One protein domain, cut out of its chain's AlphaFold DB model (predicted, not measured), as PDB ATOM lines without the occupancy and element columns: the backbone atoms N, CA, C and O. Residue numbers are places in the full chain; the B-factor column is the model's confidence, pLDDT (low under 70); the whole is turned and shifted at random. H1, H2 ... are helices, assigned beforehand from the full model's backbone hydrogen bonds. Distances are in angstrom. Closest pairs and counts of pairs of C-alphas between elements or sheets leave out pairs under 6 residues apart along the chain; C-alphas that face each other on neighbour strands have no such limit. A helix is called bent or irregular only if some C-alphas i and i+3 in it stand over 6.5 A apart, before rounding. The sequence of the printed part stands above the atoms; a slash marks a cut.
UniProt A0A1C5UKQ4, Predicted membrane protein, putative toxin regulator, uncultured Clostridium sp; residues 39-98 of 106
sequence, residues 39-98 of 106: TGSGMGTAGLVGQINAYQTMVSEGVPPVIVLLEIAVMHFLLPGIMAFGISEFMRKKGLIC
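This is residues 39 to 98 of the 106 residues of the protein "Predicted membrane protein, putative toxin regulator" of uncultured Clostridium sp (UniProt A0A1C5UKQ4). A long helix, H3, runs nearly straight through its one bend, and H2 folds back from its first arm, H3a, as a lopsided helical hairpin shaped like a V, while short H1 packs on H2 toward the V's open end. The second arm, H3b, carries on past the V, and residues 78 to 87 and 90 to 95 stick out free. The printed part has 60 residues with three named helices, in the order H1, H2, H3, and no named strand; its class is all helix. It is only just loose, close to extended, with a radius of gyration of the C-alphas of 15.3 A, and its outline is a rod spanning 47 by 22 by 14 A.

H1, residues 39 to 43, is joined by a tight link of 2 residues to H2, residues 46 to 60. The two touch, and their closest C-alphas are those of Gly 40 and Gly 50, 4.0 A apart; H2 touches H1 with residues 49 to 54 alone. H2 is irregular, with C-alphas 47 and 50 standing 8.2 A apart. A tight link of 4 residues leads on to H3, residues 65 to 93, which by its hydrogen bonds was assigned as one helix but is bent: C-alphas 76 and 79 are 6.8 A apart. Its arms are H3a, residues 65 to 76, and H3b, residues 79 to 93, at a shallow tilt of 15 degrees. H2 and H3a form a helical hairpin: they touch and run opposite ways at a steep tilt of 39 degrees. Their closest C-alphas are those of Val 59 and Pro 65, 5.9 A apart. H3b touches no helix; H1 and H2 are both apart from it, and H1 is also apart from H3a. Every O i to N i+4 pair is within hydrogen-bond range in H1, H3a and H3b, and 9 of 11 are in H2.

H1 begins at C-alpha 39, at (170.000, 130.972, 149.954), and is 6.4 A long from first to last C-alpha. H2 measures 22.1 A and ends at C-alpha 60, at (166.009, 115.833, 153.723). H3a measures 15.9 A, and H3b measures 21.1 A, ending at C-alpha 93, at (142.834, 152.386, 166.967).

The two C-alphas farthest apart are those of Gly 62 and Gly 95, 47.7 A. The first and last printed C-alphas, of Thr 39 and Cys 98, are 36.1 A apart. The printed part has no cut, and neither link is long. The mean pLDDT of the printed part is 90.4, and no printed residue is under 70.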
ATOM      1  N   THR A  39     170.639 130.266 151.072       83.50
ATOM      2  CA  THR A  39     170.000 130.972 149.954       83.50
ATOM      3  C   THR A  39     168.516 131.230 150.233       83.50
ATOM      4  O   THR A  39     168.004 132.315 149.970       83.50
ATOM      5  N   GLY A  40     167.811 130.240 150.784       82.44
ATOM      6  CA  GLY A  40     166.384 130.289 151.090       82.44
ATOM      7  C   GLY A  40     166.066 131.248 152.229       82.44
ATOM      8  O   GLY A  40     165.086 131.990 152.140       82.44
ATOM      9  N   SER A  41     166.924 131.300 153.250       82.06
ATOM     10  CA  SER A  41     166.759 132.221 154.378       82.06
ATOM     11  C   SER A  41     166.897 133.694 153.969       82.06
ATOM     12  O   SER A  41     166.168 134.536 154.490       82.06
ATOM     13  N   GLY A  42     167.761 134.010 152.997       82.88
ATOM     14  CA  GLY A  42     167.955 135.378 152.499       82.88
ATOM     15  C   GLY A  42     166.876 135.869 151.525       82.88
ATOM     16  O   GLY A  42     166.583 137.062 151.477       82.88
ATOM     17  N   MET A  43     166.260 134.966 150.756       87.12
ATOM     18  CA  MET A  43     165.264 135.321 149.729       87.12
ATOM     19  C   MET A  43     163.857 135.554 150.303       87.12
ATOM     20  O   MET A  43     163.027 136.227 149.682       87.12
ATOM     21  N   GLY A  44     163.565 134.992 151.479       84.31
ATOM     22  CA  GLY A  44     162.242 135.063 152.095       84.31
ATOM     23  C   GLY A  44     161.156 134.440 151.211       84.31
ATOM     24  O   GLY A  44     161.341 133.386 150.605       84.31
ATOM     25  N   THR A  45     159.993 135.088 151.114       84.56
ATOM     26  CA  THR A  45     158.855 134.601 150.309       84.56
ATOM     27  C   THR A  45     158.913 135.018 148.833       84.56
ATOM     28  O   THR A  45     157.956 134.772 148.096       84.56
ATOM     29  N   ALA A  46     160.015 135.622 148.364       82.75
ATOM     30  CA  ALA A  46     160.176 136.010 146.963       82.75
ATOM     31  C   ALA A  46     160.047 134.780 146.050       82.75
ATOM     32  O   ALA A  46     160.855 133.859 146.130       82.75
ATOM     33  N   GLY A  47     158.991 134.732 145.229       84.81
ATOM     34  CA  GLY A  47     158.710 133.594 144.346       84.81
ATOM     35  C   GLY A  47     158.557 132.248 145.068       84.81
ATOM     36  O   GLY A  47     158.791 131.216 144.453       84.81
ATOM     37  N   LEU A  48     158.220 132.255 146.367       88.94
ATOM     38  CA  LEU A  48     158.185 131.074 147.246       88.94
ATOM     39  C   LEU A  48     159.542 130.373 147.456       88.94
ATOM     40  O   LEU A  48     159.575 129.297 148.051       88.94
ATOM     41  N   VAL A  49     160.663 130.986 147.054       89.31
ATOM     42  CA  VAL A  49     162.004 130.371 147.111       89.31
ATOM     43  C   VAL A  49     162.371 129.923 148.528       89.31
ATOM     44  O   VAL A  49     162.808 128.792 148.713       89.31
ATOM     45  N   GLY A  50     162.136 130.756 149.548       90.00
ATOM     46  CA  GLY A  50     162.434 130.385 150.933       90.00
ATOM     47  C   GLY A  50     161.597 129.214 151.448       90.00
ATOM     48  O   GLY A  50     162.112 128.410 152.218       90.00
ATOM     49  N   GLN A  51     160.348 129.076 150.984       92.62
ATOM     50  CA  GLN A  51     159.446 127.992 151.394       92.62
ATOM     51  C   GLN A  51     159.806 126.673 150.721       92.62
ATOM     52  O   GLN A  51     159.835 125.633 151.368       92.62
ATOM     53  N   ILE A  52     160.127 126.729 149.426       93.00
ATOM     54  CA  ILE A  52     160.583 125.565 148.662       93.00
ATOM     55  C   ILE A  52     161.894 125.039 149.251       93.00
ATOM     56  O   ILE A  52     162.028 123.838 149.474       93.00
ATOM     57  N   ASN A  53     162.830 125.936 149.565       92.44
ATOM     58  CA  ASN A  53     164.105 125.560 150.164       92.44
ATOM     59  C   ASN A  53     163.937 125.005 151.585       92.44
ATOM     60  O   ASN A  53     164.519 123.966 151.882       92.44
ATOM     61  N   ALA A  54     163.100 125.626 152.427       91.94
ATOM     62  CA  ALA A  54     162.779 125.096 153.756       91.94
ATOM     63  C   ALA A  54     162.184 123.686 153.657       91.94
ATOM     64  O   ALA A  54     162.622 122.775 154.354       91.94
ATOM     65  N   TYR A  55     161.242 123.487 152.729       93.62
ATOM     66  CA  TYR A  55     160.632 122.185 152.497       93.62
ATOM     67  C   TYR A  55     161.669 121.125 152.113       93.62
ATOM     68  O   TYR A  55     161.704 120.048 152.702       93.62
ATOM     69  N   GLN A  56     162.545 121.438 151.157       93.06
ATOM     70  CA  GLN A  56     163.596 120.521 150.718       93.06
ATOM     71  C   GLN A  56     164.576 120.180 151.847       93.06
ATOM     72  O   GLN A  56     164.903 119.008 152.021       93.06
ATOM     73  N   THR A  57     165.012 121.174 152.626       92.81
ATOM     74  CA  THR A  57     165.940 120.971 153.745       92.81
ATOM     75  C   THR A  57     165.311 120.111 154.841       92.81
ATOM     76  O   THR A  57     165.859 119.061 155.168       92.81
ATOM     77  N   MET A  58     164.124 120.460 155.337       92.25
ATOM     78  CA  MET A  58     163.497 119.733 156.449       92.25
ATOM     79  C   MET A  58     163.087 118.303 156.073       92.25
ATOM     80  O   MET A  58     163.256 117.378 156.867       92.25
ATOM     81  N   VAL A  59     162.605 118.086 154.844       93.12
ATOM     82  CA  VAL A  59     162.313 116.727 154.359       93.12
ATOM     83  C   VAL A  59     163.599 115.908 154.228       93.12
ATOM     84  O   VAL A  59     163.603 114.726 154.571       93.12
ATOM     85  N   SER A  60     164.708 116.517 153.789       91.88
ATOM     86  CA  SER A  60     166.009 115.833 153.723       91.88
ATOM     87  C   SER A  60     166.583 115.481 155.101       91.88
ATOM     88  O   SER A  60     167.301 114.493 155.226       91.88
ATOM     89  N   GLU A  61     166.214 116.234 156.137       91.94
ATOM     90  CA  GLU A  61     166.566 115.977 157.540       91.94
ATOM     91  C   GLU A  61     165.650 114.935 158.211       91.94
ATOM     92  O   GLU A  61     165.849 114.582 159.372       91.94
ATOM     93  N   GLY A  62     164.673 114.390 157.476       90.62
ATOM     94  CA  GLY A  62     163.805 113.304 157.931       90.62
ATOM     95  C   GLY A  62     162.475 113.753 158.538       90.62
ATOM     96  O   GLY A  62     161.735 112.914 159.057       90.62
ATOM     97  N   VAL A  63     162.130 115.043 158.462       92.31
ATOM     98  CA  VAL A  63     160.818 115.530 158.908       92.31
ATOM     99  C   VAL A  63     159.741 115.099 157.899       92.31
ATOM    100  O   VAL A  63     159.910 115.293 156.692       92.31
ATOM    101  N   PRO A  64     158.606 114.528 158.346       93.62
ATOM    102  CA  PRO A  64     157.534 114.115 157.448       93.62
ATOM    103  C   PRO A  64     157.024 115.273 156.568       93.62
ATOM    104  O   PRO A  64     156.647 116.315 157.109       93.62
ATOM    105  N   PRO A  65     156.895 115.090 155.237       91.88
ATOM    106  CA  PRO A  65     156.459 116.138 154.306       91.88
ATOM    107  C   PRO A  65     155.181 116.881 154.704       91.88
ATOM    108  O   PRO A  65     155.073 118.092 154.532       91.88
ATOM    109  N   VAL A  66     154.210 116.157 155.266       93.81
ATOM    110  CA  VAL A  66     152.930 116.724 155.714       93.81
ATOM    111  C   VAL A  66     153.125 117.695 156.881       93.81
ATOM    112  O   VAL A  66     152.479 118.739 156.914       93.81
ATOM    113  N   ILE A  67     154.033 117.377 157.808       93.12
ATOM    114  CA  ILE A  67     154.351 118.237 158.954       93.12
ATOM    115  C   ILE A  67     155.045 119.505 158.464       93.12
ATOM    116  O   ILE A  67     154.622 120.598 158.822       93.12
ATOM    117  N   VAL A  68     156.019 119.376 157.559       93.69
ATOM    118  CA  VAL A  68     156.741 120.528 156.997       93.69
ATOM    119  C   VAL A  68     155.795 121.486 156.263       93.69
ATOM    120  O   VAL A  68     155.876 122.700 156.436       93.69
ATOM    121  N   LEU A  69     154.851 120.965 155.471       93.75
ATOM    122  CA  LEU A  69     153.842 121.801 154.807       93.75
ATOM    123  C   LEU A  69     152.929 122.520 155.807       93.75
ATOM    124  O   LEU A  69     152.576 123.679 155.584       93.75
ATOM    125  N   LEU A  70     152.560 121.850 156.901       94.31
ATOM    126  CA  LEU A  70     151.750 122.442 157.961       94.31
ATOM    127  C   LEU A  70     152.518 123.560 158.673       94.31
ATOM    128  O   LEU A  70     151.987 124.659 158.829       94.31
ATOM    129  N   GLU A  71     153.774 123.319 159.046       92.88
ATOM    130  CA  GLU A  71     154.644 124.326 159.653       92.88
ATOM    131  C   GLU A  71     154.845 125.525 158.728       92.88
ATOM    132  O   GLU A  71     154.729 126.664 159.173       92.88
ATOM    133  N   ILE A  72     155.055 125.299 157.428       93.06
ATOM    134  CA  ILE A  72     155.145 126.375 156.439       93.06
ATOM    135  C   ILE A  72     153.846 127.188 156.394       93.06
ATOM    136  O   ILE A  72     153.889 128.414 156.507       93.06
ATOM    137  N   ALA A  73     152.690 126.533 156.273       94.19
ATOM    138  CA  ALA A  73     151.398 127.213 156.213       94.19
ATOM    139  C   ALA A  73     151.138 128.068 157.464       94.19
ATOM    140  O   ALA A  73     150.696 129.217 157.370       94.19
ATOM    141  N   VAL A  74     151.457 127.528 158.641       94.31
ATOM    142  CA  VAL A  74     151.249 128.201 159.923       94.31
ATOM    143  C   VAL A  74     152.263 129.327 160.129       94.31
ATOM    144  O   VAL A  74     151.863 130.469 160.352       94.31
ATOM    145  N   MET A  75     153.560 129.044 160.014       93.50
ATOM    146  CA  MET A  75     154.631 129.980 160.375       93.50
ATOM    147  C   MET A  75     154.918 131.043 159.322       93.50
ATOM    148  O   MET A  75     155.354 132.131 159.686       93.50
ATOM    149  N   HIS A  76     154.674 130.774 158.038       90.88
ATOM    150  CA  HIS A  76     155.024 131.715 156.970       90.88
ATOM    151  C   HIS A  76     153.837 132.501 156.415       90.88
ATOM    152  O   HIS A  76     154.047 133.550 155.805       90.88
ATOM    153  N   PHE A  77     152.602 132.049 156.659       91.81
ATOM    154  CA  PHE A  77     151.398 132.711 156.145       91.81
ATOM    155  C   PHE A  77     150.416 133.093 157.253       91.81
ATOM    156  O   PHE A  77     150.126 134.277 157.423       91.81
ATOM    157  N   LEU A  78     149.921 132.117 158.023       94.94
ATOM    158  CA  LEU A  78     148.847 132.360 158.991       94.94
ATOM    159  C   LEU A  78     149.302 133.218 160.171       94.94
ATOM    160  O   LEU A  78     148.713 134.268 160.423       94.94
ATOM    161  N   LEU A  79     150.353 132.809 160.884       94.06
ATOM    162  CA  LEU A  79     150.827 133.531 162.063       94.06
ATOM    163  C   LEU A  79     151.353 134.931 161.725       94.06
ATOM    164  O   LEU A  79     150.910 135.875 162.383       94.06
ATOM    165  N   PRO A  80     152.205 135.129 160.695       93.12
ATOM    166  CA  PRO A  80     152.630 136.471 160.314       93.12
ATOM    167  C   PRO A  80     151.445 137.351 159.916       93.12
ATOM    168  O   PRO A  80     151.397 138.516 160.305       93.12
ATOM    169  N   GLY A  81     150.469 136.793 159.187       93.25
ATOM    170  CA  GLY A  81     149.266 137.503 158.761       93.25
ATOM    171  C   GLY A  81     148.397 137.947 159.936       93.25
ATOM    172  O   GLY A  81     148.063 139.126 160.036       93.25
ATOM    173  N   ILE A  82     148.083 137.033 160.857       95.12
ATOM    174  CA  ILE A  82     147.262 137.319 162.044       95.12
ATOM    175  C   ILE A  82     147.971 138.315 162.963       95.12
ATOM    176  O   ILE A  82     147.353 139.283 163.409       95.12
ATOM    177  N   MET A  83     149.267 138.118 163.223       94.12
ATOM    178  CA  MET A  83     150.044 139.024 164.067       94.12
ATOM    179  C   MET A  83     150.129 140.423 163.463       94.12
ATOM    180  O   MET A  83     149.796 141.399 164.135       94.12
ATOM    181  N   ALA A  84     150.535 140.539 162.197       93.50
ATOM    182  CA  ALA A  84     150.655 141.834 161.537       93.50
ATOM    183  C   ALA A  84     149.298 142.541 161.449       93.50
ATOM    184  O   ALA A  84     149.223 143.742 161.713       93.50
ATOM    185  N   PHE A  85     148.219 141.810 161.150       92.94
ATOM    186  CA  PHE A  85     146.868 142.360 161.142       92.94
ATOM    187  C   PHE A  85     146.470 142.882 162.526       92.94
ATOM    188  O   PHE A  85     146.140 144.061 162.648       92.94
ATOM    189  N   GLY A  86     146.593 142.065 163.577       93.31
ATOM    190  CA  GLY A  86     146.241 142.453 164.944       93.31
ATOM    191  C   GLY A  86     147.036 143.658 165.453       93.31
ATOM    192  O   GLY A  86     146.462 144.581 166.034       93.31
ATOM    193  N   ILE A  87     148.343 143.698 165.177       92.88
ATOM    194  CA  ILE A  87     149.202 144.832 165.540       92.88
ATOM    195  C   ILE A  87     148.815 146.076 164.736       92.88
ATOM    196  O   ILE A  87     148.702 147.160 165.306       92.88
ATOM    197  N   SER A  88     148.567 145.939 163.430       91.94
ATOM    198  CA  SER A  88     148.145 147.073 162.604       91.94
ATOM    199  C   SER A  88     146.803 147.642 163.072       91.94
ATOM    200  O   SER A  88     146.663 148.854 163.197       91.94
ATOM    201  N   GLU A  89     145.845 146.794 163.439       90.88
ATOM    202  CA  GLU A  89     144.527 147.226 163.895       90.88
ATOM    203  C   GLU A  89     144.609 147.960 165.237       90.88
ATOM    204  O   GLU A  89     143.983 149.001 165.445       90.88
ATOM    205  N   PHE A  90     145.466 147.484 166.139       90.88
ATOM    206  CA  PHE A  90     145.773 148.189 167.379       90.88
ATOM    207  C   PHE A  90     146.421 149.558 167.131       90.88
ATOM    208  O   PHE A  90     146.053 150.548 167.766       90.88
ATOM    209  N   MET A  91     147.362 149.643 166.187       90.75
ATOM    210  CA  MET A  91     148.004 150.905 165.819       90.75
ATOM    211  C   MET A  91     147.024 151.886 165.154       90.75
ATOM    212  O   MET A  91     147.107 153.084 165.430       90.75
ATOM    213  N   ARG A  92     146.064 151.398 164.351       89.06
ATOM    214  CA  ARG A  92     144.968 152.202 163.773       89.06
ATOM    215  C   ARG A  92     144.067 152.777 164.856       89.06
ATOM    216  O   ARG A  92     143.828 153.980 164.875       89.06
ATOM    217  N   LYS A  93     143.649 151.948 165.818       89.00
ATOM    218  CA  LYS A  93     142.834 152.386 166.967       89.00
ATOM    219  C   LYS A  93     143.523 153.454 167.814       89.00
ATOM    220  O   LYS A  93     142.852 154.309 168.381       89.00
ATOM    221  N   LYS A  94     144.855 153.423 167.890       87.31
ATOM    222  CA  LYS A  94     145.666 154.437 168.580       87.31
ATOM    223  C   LYS A  94     145.980 155.678 167.737       87.31
ATOM    224  O   LYS A  94     146.671 156.564 168.229       87.31
ATOM    225  N   GLY A  95     145.522 155.744 166.486       84.06
ATOM    226  CA  GLY A  95     145.811 156.853 165.575       84.06
ATOM    227  C   GLY A  95     147.271 156.929 165.111       84.06
ATOM    228  O   GLY A  95     147.686 157.957 164.590       84.06
ATOM    229  N   LEU A  96     148.063 155.862 165.293       82.56
ATOM    230  CA  LEU A  96     149.470 155.810 164.866       82.56
ATOM    231  C   LEU A  96     149.604 155.584 163.354       82.56
ATOM    232  O   LEU A  96     150.585 155.999 162.740       82.56
ATOM    233  N   ILE A  97     148.625 154.907 162.755       84.69
ATOM    234  CA  ILE A  97     148.516 154.699 161.309       84.69
ATOM    235  C   ILE A  97     147.084 154.997 160.868       84.69
ATOM    236  O   ILE A  97     146.132 154.653 161.567       84.69
ATOM    237  N   CYS A  98     146.928 155.637 159.712       79.38
ATOM    238  CA  CYS A  98     145.623 156.020 159.183       79.38
ATOM    239  C   CYS A  98     145.133 155.022 158.129       79.38
ATOM    240  O   CYS A  98     145.922 154.368 157.434       79.38
TER     241      CYS A  98